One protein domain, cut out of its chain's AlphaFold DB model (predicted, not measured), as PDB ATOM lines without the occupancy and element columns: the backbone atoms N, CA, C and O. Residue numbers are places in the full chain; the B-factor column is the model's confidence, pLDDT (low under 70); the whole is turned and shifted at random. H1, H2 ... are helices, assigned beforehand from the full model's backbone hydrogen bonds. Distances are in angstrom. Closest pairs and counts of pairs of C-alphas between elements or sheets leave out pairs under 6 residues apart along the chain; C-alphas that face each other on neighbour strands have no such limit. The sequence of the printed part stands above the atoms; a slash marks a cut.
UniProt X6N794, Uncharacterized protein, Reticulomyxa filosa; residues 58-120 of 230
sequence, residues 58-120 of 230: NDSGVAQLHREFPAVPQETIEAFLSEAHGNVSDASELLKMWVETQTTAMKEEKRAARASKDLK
ATOM      1  N   ASN A  58     170.119  94.041  27.305       58.06
ATOM      2  CA  ASN A  58     170.447  92.907  28.179       58.06
ATOM      3  C   ASN A  58     171.750  93.120  28.962       58.06
ATOM      4  O   ASN A  58     171.811  92.775  30.144       58.06
ATOM      5  N   ASP A  59     172.758  93.758  28.362       66.50
ATOM      6  CA  ASP A  59     174.020  94.059  29.049       66.50
ATOM      7  C   ASP A  59     173.812  95.041  30.214       66.50
ATOM      8  O   ASP A  59     174.456  94.927  31.265       66.50
ATOM      9  N   SER A  60     172.856  95.970  30.088       79.06
ATOM     10  CA  SER A  60     172.518  96.898  31.173       79.06
ATOM     11  C   SER A  60     171.815  96.189  32.339       79.06
ATOM     12  O   SER A  60     172.136  96.448  33.506       79.06
ATOM     13  N   GLY A  61     170.922  95.238  32.037       84.50
ATOM     14  CA  GLY A  61     170.173  94.461  33.025       84.50
ATOM     15  C   GLY A  61     171.062  93.506  33.818       84.50
ATOM     16  O   GLY A  61     170.993  93.470  35.051       84.50
ATOM     17  N   VAL A  62     171.969  92.796  33.137       88.75
ATOM     18  CA  VAL A  62     172.954  91.916  33.786       88.75
ATOM     19  C   VAL A  62     173.872  92.726  34.700       88.75
ATOM     20  O   VAL A  62     174.066  92.359  35.860       88.75
ATOM     21  N   ALA A  63     174.385  93.871  34.235       90.81
ATOM     22  CA  ALA A  63     175.240  94.734  35.048       90.81
ATOM     23  C   ALA A  63     174.515  95.291  36.285       90.81
ATOM     24  O   ALA A  63     175.124  95.414  37.354       90.81
ATOM     25  N   GLN A  64     173.227  95.625  36.166       92.50
ATOM     26  CA  GLN A  64     172.412  96.082  37.291       92.50
ATOM     27  C   GLN A  64     172.216  94.974  38.332       92.50
ATOM     28  O   GLN A  64     172.509  95.190  39.510       92.50
ATOM     29  N   LEU A  65     171.785  93.783  37.910       93.50
ATOM     30  CA  LEU A  65     171.579  92.648  38.813       93.50
ATOM     31  C   LEU A  65     172.888  92.176  39.443       93.50
ATOM     32  O   LEU A  65     172.917  91.862  40.628       93.50
ATOM     33  N   HIS A  66     174.002  92.215  38.715       94.38
ATOM     34  CA  HIS A  66     175.311  91.873  39.265       94.38
ATOM     35  C   HIS A  66     175.758  92.848  40.368       94.38
ATOM     36  O   HIS A  66     176.447  92.456  41.309       94.38
ATOM     37  N   ARG A  67     175.355  94.126  40.304       93.81
ATOM     38  CA  ARG A  67     175.587  95.079  41.406       93.81
ATOM     39  C   ARG A  67     174.706  94.787  42.621       93.81
ATOM     40  O   ARG A  67     175.171  94.984  43.740       93.81
ATOM     41  N   GLU A  68     173.464  94.349  42.413       95.31
ATOM     42  CA  GLU A  68     172.537  93.997  43.502       95.31
ATOM     43  C   GLU A  68     172.914  92.655  44.162       95.31
ATOM     44  O   GLU A  68     172.836  92.522  45.385       95.31
ATOM     45  N   PHE A  69     173.419  91.696  43.381       95.25
ATOM     46  CA  PHE A  69     173.768  90.340  43.815       95.25
ATOM     47  C   PHE A  69     175.233  89.981  43.498       95.25
ATOM     48  O   PHE A  69     175.495  89.038  42.752       95.25
ATOM     49  N   PRO A  70     176.223  90.653  44.114       94.56
ATOM     50  CA  PRO A  70     177.641  90.491  43.767       94.56
ATOM     51  C   PRO A  70     178.223  89.105  44.092       94.56
ATOM     52  O   PRO A  70     179.346  88.799  43.700       94.56
ATOM     53  N   ALA A  71     177.500  88.283  44.856       92.56
ATOM     54  CA  ALA A  71     177.899  86.919  45.195       92.56
ATOM     55  C   ALA A  71     177.319  85.861  44.239       92.56
ATOM     56  O   ALA A  71     177.666  84.686  44.364       92.56
ATOM     57  N   VAL A  72     176.421  86.248  43.327       94.00
ATOM     58  CA  VAL A  72     175.797  85.336  42.365       94.00
ATOM     59  C   VAL A  72     176.633  85.326  41.080       94.00
ATOM     60  O   VAL A  72     176.945  86.399  40.564       94.00
ATOM     61  N   PRO A  73     177.013  84.150  40.546       95.06
ATOM     62  CA  PRO A  73     177.735  84.065  39.280       95.06
ATOM     63  C   PRO A  73     176.959  84.719  38.134       95.06
ATOM     64  O   PRO A  73     175.743  84.555  38.035       95.06
ATOM     65  N   GLN A  74     177.667  85.402  37.234       91.88
ATOM     66  CA  GLN A  74     177.060  86.098  36.095       91.88
ATOM     67  C   GLN A  74     176.183  85.170  35.234       91.88
ATOM     68  O   GLN A  74     175.059  85.534  34.909       91.88
ATOM     69  N   GLU A  75     176.634  83.941  34.972       93.06
ATOM     70  CA  GLU A  75     175.879  82.922  34.219       93.06
ATOM     71  C   GLU A  75     174.500  82.628  34.840       93.06
ATOM     72  O   GLU A  75     173.520  82.372  34.144       93.06
ATOM     73  N   THR A  76     174.405  82.679  36.172       93.56
ATOM     74  CA  THR A  76     173.141  82.475  36.891       93.56
ATOM     75  C   THR A  76     172.228  83.690  36.742       93.56
ATOM     76  O   THR A  76     171.028  83.529  36.548       93.56
ATOM     77  N   ILE A  77     172.787  84.902  36.788       93.12
ATOM     78  CA  ILE A  77     172.040  86.147  36.563       93.12
ATOM     79  C   ILE A  77     171.455  86.170  35.149       93.12
ATOM     80  O   ILE A  77     170.277  86.468  34.987       93.12
ATOM     81  N   GLU A  78     172.251  85.809  34.142       92.12
ATOM     82  CA  GLU A  78     171.809  85.709  32.746       92.12
ATOM     83  C   GLU A  78     170.691  84.673  32.576       92.12
ATOM     84  O   GLU A  78     169.699  84.946  31.900       92.12
ATOM     85  N   ALA A  79     170.793  83.519  33.243       92.12
ATOM     86  CA  ALA A  79     169.748  82.498  33.220       92.12
ATOM     87  C   ALA A  79     168.422  83.005  33.813       92.12
ATOM     88  O   ALA A  79     167.377  82.854  33.181       92.12
ATOM     89  N   PHE A  80     168.458  83.658  34.980       93.44
ATOM     90  CA  PHE A  80     167.256  84.232  35.597       93.44
ATOM     91  C   PHE A  80     166.683  85.396  34.791       93.44
ATOM     92  O   PHE A  80     165.468  85.536  34.699       93.44
ATOM     93  N   LEU A  81     167.537  86.213  34.171       91.75
ATOM     94  CA  LEU A  81     167.092  87.289  33.293       91.75
ATOM     95  C   LEU A  81     166.420  86.725  32.032       91.75
ATOM     96  O   LEU A  81     165.379  87.227  31.616       91.75
ATOM     97  N   SER A  82     166.959  85.644  31.465       90.44
ATOM     98  CA  SER A  82     166.337  84.922  30.353       90.44
ATOM     99  C   SER A  82     164.992  84.300  30.749       90.44
ATOM    100  O   SER A  82     164.039  84.361  29.969       90.44
ATOM    101  N   GLU A  83     164.897  83.712  31.944       90.06
ATOM    102  CA  GLU A  83     163.658  83.136  32.489       90.06
ATOM    103  C   GLU A  83     162.591  84.213  32.727       90.06
ATOM    104  O   GLU A  83     161.434  84.033  32.359       90.06
ATOM    105  N   ALA A  84     163.004  85.378  33.225       90.44
ATOM    106  CA  ALA A  84     162.178  86.571  33.386       90.44
ATOM    107  C   ALA A  84     161.922  87.336  32.072       90.44
ATOM    108  O   ALA A  84     161.420  88.460  32.090       90.44
ATOM    109  N   HIS A  85     162.293  86.768  30.920       86.94
ATOM    110  CA  HIS A  85     162.119  87.375  29.598       86.94
ATOM    111  C   HIS A  85     162.725  88.785  29.457       86.94
ATOM    112  O   HIS A  85     162.174  89.629  28.752       86.94
ATOM    113  N   GLY A  86     163.853  89.044  30.119       83.75
ATOM    114  CA  GLY A  86     164.534  90.339  30.121       83.75
ATOM    115  C   GLY A  86     164.020  91.325  31.175       83.75
ATOM    116  O   GLY A  86     164.593  92.403  31.326       83.75
ATOM    117  N   ASN A  87     162.975  90.986  31.940       90.06
ATOM    118  CA  ASN A  87     162.476  91.853  33.002       90.06
ATOM    119  C   ASN A  87     163.396  91.798  34.233       90.06
ATOM    120  O   ASN A  87     163.408  90.829  34.991       90.06
ATOM    121  N   VAL A  88     164.145  92.880  34.456       91.44
ATOM    122  CA  VAL A  88     165.087  93.020  35.579       91.44
ATOM    123  C   VAL A  88     164.392  92.918  36.941       91.44
ATOM    124  O   VAL A  88     164.978  92.382  37.880       91.44
ATOM    125  N   SER A  89     163.153  93.407  37.066       92.00
ATOM    126  CA  SER A  89     162.407  93.349  38.330       92.00
ATOM    127  C   SER A  89     162.063  91.906  38.693       92.00
ATOM    128  O   SER A  89     162.379  91.460  39.794       92.00
ATOM    129  N   ASP A  90     161.498  91.162  37.743       91.38
ATOM    130  CA  ASP A  90     161.104  89.765  37.950       91.38
ATOM    131  C   ASP A  90     162.346  88.885  38.182       91.38
ATOM    132  O   ASP A  90     162.379  88.069  39.104       91.38
ATOM    133  N   ALA A  91     163.424  89.116  37.424       93.12
ATOM    134  CA  ALA A  91     164.706  88.445  37.632       93.12
ATOM    135  C   ALA A  91     165.299  88.731  39.025       93.12
ATOM    136  O   ALA A  91     165.840  87.824  39.660       93.12
ATOM    137  N   SER A  92     165.180  89.967  39.532       95.31
ATOM    138  CA  SER A  92     165.623  90.342  40.886       95.31
ATOM    139  C   SER A  92     164.831  89.595  41.968       95.31
ATOM    140  O   SER A  92     165.420  89.142  42.953       95.31
ATOM    141  N   GLU A  93     163.518  89.413  41.797       95.50
ATOM    142  CA  GLU A  93     162.693  88.635  42.734       95.50
ATOM    143  C   GLU A  93     163.064  87.146  42.737       95.50
ATOM    144  O   GLU A  93     163.268  86.563  43.808       95.50
ATOM    145  N   LEU A  94     163.244  86.545  41.557       93.69
ATOM    146  CA  LEU A  94     163.682  85.151  41.432       93.69
ATOM    147  C   LEU A  94     165.071  84.935  42.056       93.69
ATOM    148  O   LEU A  94     165.279  83.980  42.811       93.69
ATOM    149  N   LEU A  95     166.006  85.863  41.821       94.94
ATOM    150  CA  LEU A  95     167.340  85.840  42.422       94.94
ATOM    151  C   LEU A  95     167.290  85.959  43.951       94.94
ATOM    152  O   LEU A  95     168.005  85.224  44.635       94.94
ATOM    153  N   LYS A  96     166.427  86.817  44.514       96.38
ATOM    154  CA  LYS A  96     166.230  86.925  45.977       96.38
ATOM    155  C   LYS A  96     165.792  85.597  46.577       96.38
ATOM    156  O   LYS A  96     166.431  85.113  47.514       96.38
ATOM    157  N   MET A  97     164.767  84.973  46.001       94.00
ATOM    158  CA  MET A  97     164.278  83.668  46.454       94.00
ATOM    159  C   MET A  97     165.355  82.581  46.369       94.00
ATOM    160  O   MET A  97     165.512  81.766  47.286       94.00
ATOM    161  N   TRP A  98     166.132  82.573  45.287       94.88
ATOM    162  CA  TRP A  98     167.218  81.616  45.109       94.88
ATOM    163  C   TRP A  98     168.326  81.806  46.155       94.88
ATOM    164  O   TRP A  98     168.735  80.837  46.802       94.88
ATOM    165  N   VAL A  99     168.768  83.046  46.397       94.19
ATOM    166  CA  VAL A  99     169.795  83.366  47.405       94.19
ATOM    167  C   VAL A  99     169.332  82.986  48.812       94.19
ATOM    168  O   VAL A  99     170.111  82.420  49.590       94.19
ATOM    169  N   GLU A 100     168.071  83.249  49.156       92.12
ATOM    170  CA  GLU A 100     167.489  82.832  50.437       92.12
ATOM    171  C   GLU A 100     167.496  81.309  50.585       92.12
ATOM    172  O   GLU A 100     167.922  80.786  51.622       92.12
ATOM    173  N   THR A 101     167.121  80.587  49.530       90.69
ATOM    174  CA  THR A 101     167.118  79.119  49.511       90.69
ATOM    175  C   THR A 101     168.526  78.560  49.727       90.69
ATOM    176  O   THR A 101     168.734  77.739  50.626       90.69
ATOM    177  N   GLN A 102     169.524  79.060  48.990       89.19
ATOM    178  CA  GLN A 102     170.927  78.644  49.136       89.19
ATOM    179  C   GLN A 102     171.485  78.963  50.526       89.19
ATOM    180  O   GLN A 102     172.166  78.144  51.149       89.19
ATOM    181  N   THR A 103     171.156  80.137  51.066       88.62
ATOM    182  CA  THR A 103     171.594  80.545  52.406       88.62
ATOM    183  C   THR A 103     171.016  79.629  53.480       88.62
ATOM    184  O   THR A 103     171.696  79.306  54.459       88.62
ATOM    185  N   THR A 104     169.765  79.206  53.311       85.50
ATOM    186  CA  THR A 104     169.083  78.310  54.249       85.50
ATOM    187  C   THR A 104     169.683  76.908  54.185       85.50
ATOM    188  O   THR A 104     170.086  76.386  55.225       85.50
ATOM    189  N   ALA A 105     169.883  76.367  52.979       80.19
ATOM    190  CA  ALA A 105     170.556  75.085  52.769       80.19
ATOM    191  C   ALA A 105     171.968  75.068  53.382       80.19
ATOM    192  O   ALA A 105     172.303  74.173  54.159       80.19
ATOM    193  N   MET A 106     172.772  76.112  53.151       83.50
ATOM    194  CA  MET A 106     174.124  76.202  53.714       83.50
ATOM    195  C   MET A 106     174.114  76.332  55.251       83.50
ATOM    196  O   MET A 106     175.023  75.847  55.933       83.50
ATOM    197  N   LYS A 107     173.106  76.994  55.840       86.75
ATOM    198  CA  LYS A 107     172.941  77.063  57.305       86.75
ATOM    199  C   LYS A 107     172.585  75.700  57.890       86.75
ATOM    200  O   LYS A 107     173.131  75.350  58.939       86.75
ATOM    201  N   GLU A 108     171.705  74.945  57.242       80.75
ATOM    202  CA  GLU A 108     171.348  73.590  57.664       80.75
ATOM    203  C   GLU A 108     172.525  72.630  57.540       80.75
ATOM    204  O   GLU A 108     172.820  71.916  58.497       80.75
ATOM    205  N   GLU A 109     173.279  72.692  56.444       74.69
ATOM    206  CA  GLU A 109     174.494  71.900  56.260       74.69
ATOM    207  C   GLU A 109     175.540  72.229  57.334       74.69
ATOM    208  O   GLU A 109     176.071  71.333  57.991       74.69
ATOM    209  N   LYS A 110     175.776  73.516  57.625       79.19
ATOM    210  CA  LYS A 110     176.661  73.922  58.732       79.19
ATOM    211  C   LYS A 110     176.143  73.455  60.088       79.19
ATOM    212  O   LYS A 110     176.950  73.132  60.960       79.19
ATOM    213  N   ARG A 111     174.826  73.430  60.300       79.38
ATOM    214  CA  ARG A 111     174.217  72.930  61.539       79.38
ATOM    215  C   ARG A 111     174.378  71.415  61.657       79.38
ATOM    216  O   ARG A 111     174.743  70.957  62.734       79.38
ATOM    217  N   ALA A 112     174.197  70.670  60.572       71.62
ATOM    218  CA  ALA A 112     174.439  69.232  60.504       71.62
ATOM    219  C   ALA A 112     175.926  68.901  60.710       71.62
ATOM    220  O   ALA A 112     176.255  68.035  61.515       71.62
ATOM    221  N   ALA A 113     176.836  69.653  60.088       70.44
ATOM    222  CA  ALA A 113     178.278  69.504  60.271       70.44
ATOM    223  C   ALA A 113     178.724  69.832  61.708       70.44
ATOM    224  O   ALA A 113     179.609  69.173  62.252       70.44
ATOM    225  N   ARG A 114     178.106  70.832  62.354       71.50
ATOM    226  CA  ARG A 114     178.341  71.143  63.775       71.50
ATOM    227  C   ARG A 114     177.772  70.071  64.698       71.50
ATOM    228  O   ARG A 114     178.492  69.623  65.578       71.50
ATOM    229  N   ALA A 115     176.552  69.599  64.450       65.25
ATOM    230  CA  ALA A 115     175.971  68.484  65.192       65.25
ATOM    231  C   ALA A 115     176.819  67.205  65.047       65.25
ATOM    232  O   ALA A 115     177.054  66.511  66.029       65.25
ATOM    233  N   SER A 116     177.360  66.944  63.853       57.00
ATOM    234  CA  SER A 116     178.317  65.860  63.599       57.00
ATOM    235  C   SER A 116     179.641  66.068  64.352       57.00
ATOM    236  O   SER A 116     180.161  65.134  64.958       57.00
ATOM    237  N   LYS A 117     180.161  67.303  64.421       56.62
ATOM    238  CA  LYS A 117     181.332  67.635  65.258       56.62
ATOM    239  C   LYS A 117     181.075  67.464  66.757       56.62
ATOM    240  O   LYS A 117     181.979  67.008  67.447       56.62
ATOM    241  N   ASP A 118     179.877  67.768  67.245       52.38
ATOM    242  CA  ASP A 118     179.505  67.556  68.652       52.38
ATOM    243  C   ASP A 118     179.253  66.065  68.972       52.38
ATOM    244  O   ASP A 118     179.379  65.641  70.124       52.38
ATOM    245  N   LEU A 119     178.974  65.242  67.952       49.72
ATOM    246  CA  LEU A 119     178.961  63.774  68.025       49.72
ATOM    247  C   LEU A 119     180.362  63.145  67.934       49.72
ATOM    248  O   LEU A 119     180.554  62.043  68.449       49.72
ATOM    249  N   LYS A 120     181.367  63.855  67.398       46.94
ATOM    250  CA  LYS A 120     182.791  63.491  67.510       46.94
ATOM    251  C   LYS A 120     183.293  63.783  68.928       46.94
ATOM    252  O   LYS A 120     184.134  64.652  69.153       46.94
TER     253      LYS A 120
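Overview. This is residues 58 to 120 of the 230 residues of an uncharacterized protein of Reticulomyxa filosa (UniProt X6N794). Picture a small compact head of three helical parts, H1, H2 and the beginning of H3, from which the rest of the long helix H3 sticks out as a straight arm, residues 100 to 120 standing free. The arm makes the length: the C-alphas span 51 by 16 by 15 A. The printed part has 63 residues with three named helices, H1, H2, H3 in that order, and no named strand; its class is all helix. The whole is only just loose, close to extended, with a radius of gyration of the C-alphas of 15.5 A.

Along the chain. Find C-alpha 58 at (170.447, 92.907, 28.179); from there H1 runs through residues 58 to 68, 15.5 A long. After a tight link of 5 residues, look for H2 at residues 74 to 83, 14.2 A long. A tight link of 4 residues leads to H3, residues 88 to 119, which runs 45.8 A from C-alpha 88 at (165.087, 93.020, 35.579) to C-alpha 119 at (178.961, 63.774, 68.025).

Arrangement. The packing is mostly crossed, with no touching pair at a shallow tilt. H1 touches H2, closest at the C-alphas of Val 62 and Glu 78, 6.4 A apart, at a steep tilt of 63 degrees, opposite ways. H2 touches H3 through H3's residues 88 to 95 alone; the closest C-alphas, of Leu 81 and Ala 91, are 5.1 A apart, and the tilt is steep, 54 degrees, opposite ways. H1 and H3 only just touch, with 3 pairs of C-alphas within 8 A, through H3's residues 88 to 92 alone; the closest C-alphas, of Gly 61 and Val 88, are 5.9 A apart, at a steep tilt of 40 degrees, the same way. In H1, H2 and H3 every O i to N i+4 pair is within hydrogen-bond range.

Size, cuts and confidence. The two C-alphas farthest apart, of Asn 58 and Lys 120, are 50.6 A apart. Without the free stretch, the body of 42 residues spans 21 by 19 by 15 A. The printed part has no cut and no long link. Its mean pLDDT is 85.1; look for values under 70 at residues 58 to 59 and 115 to 120.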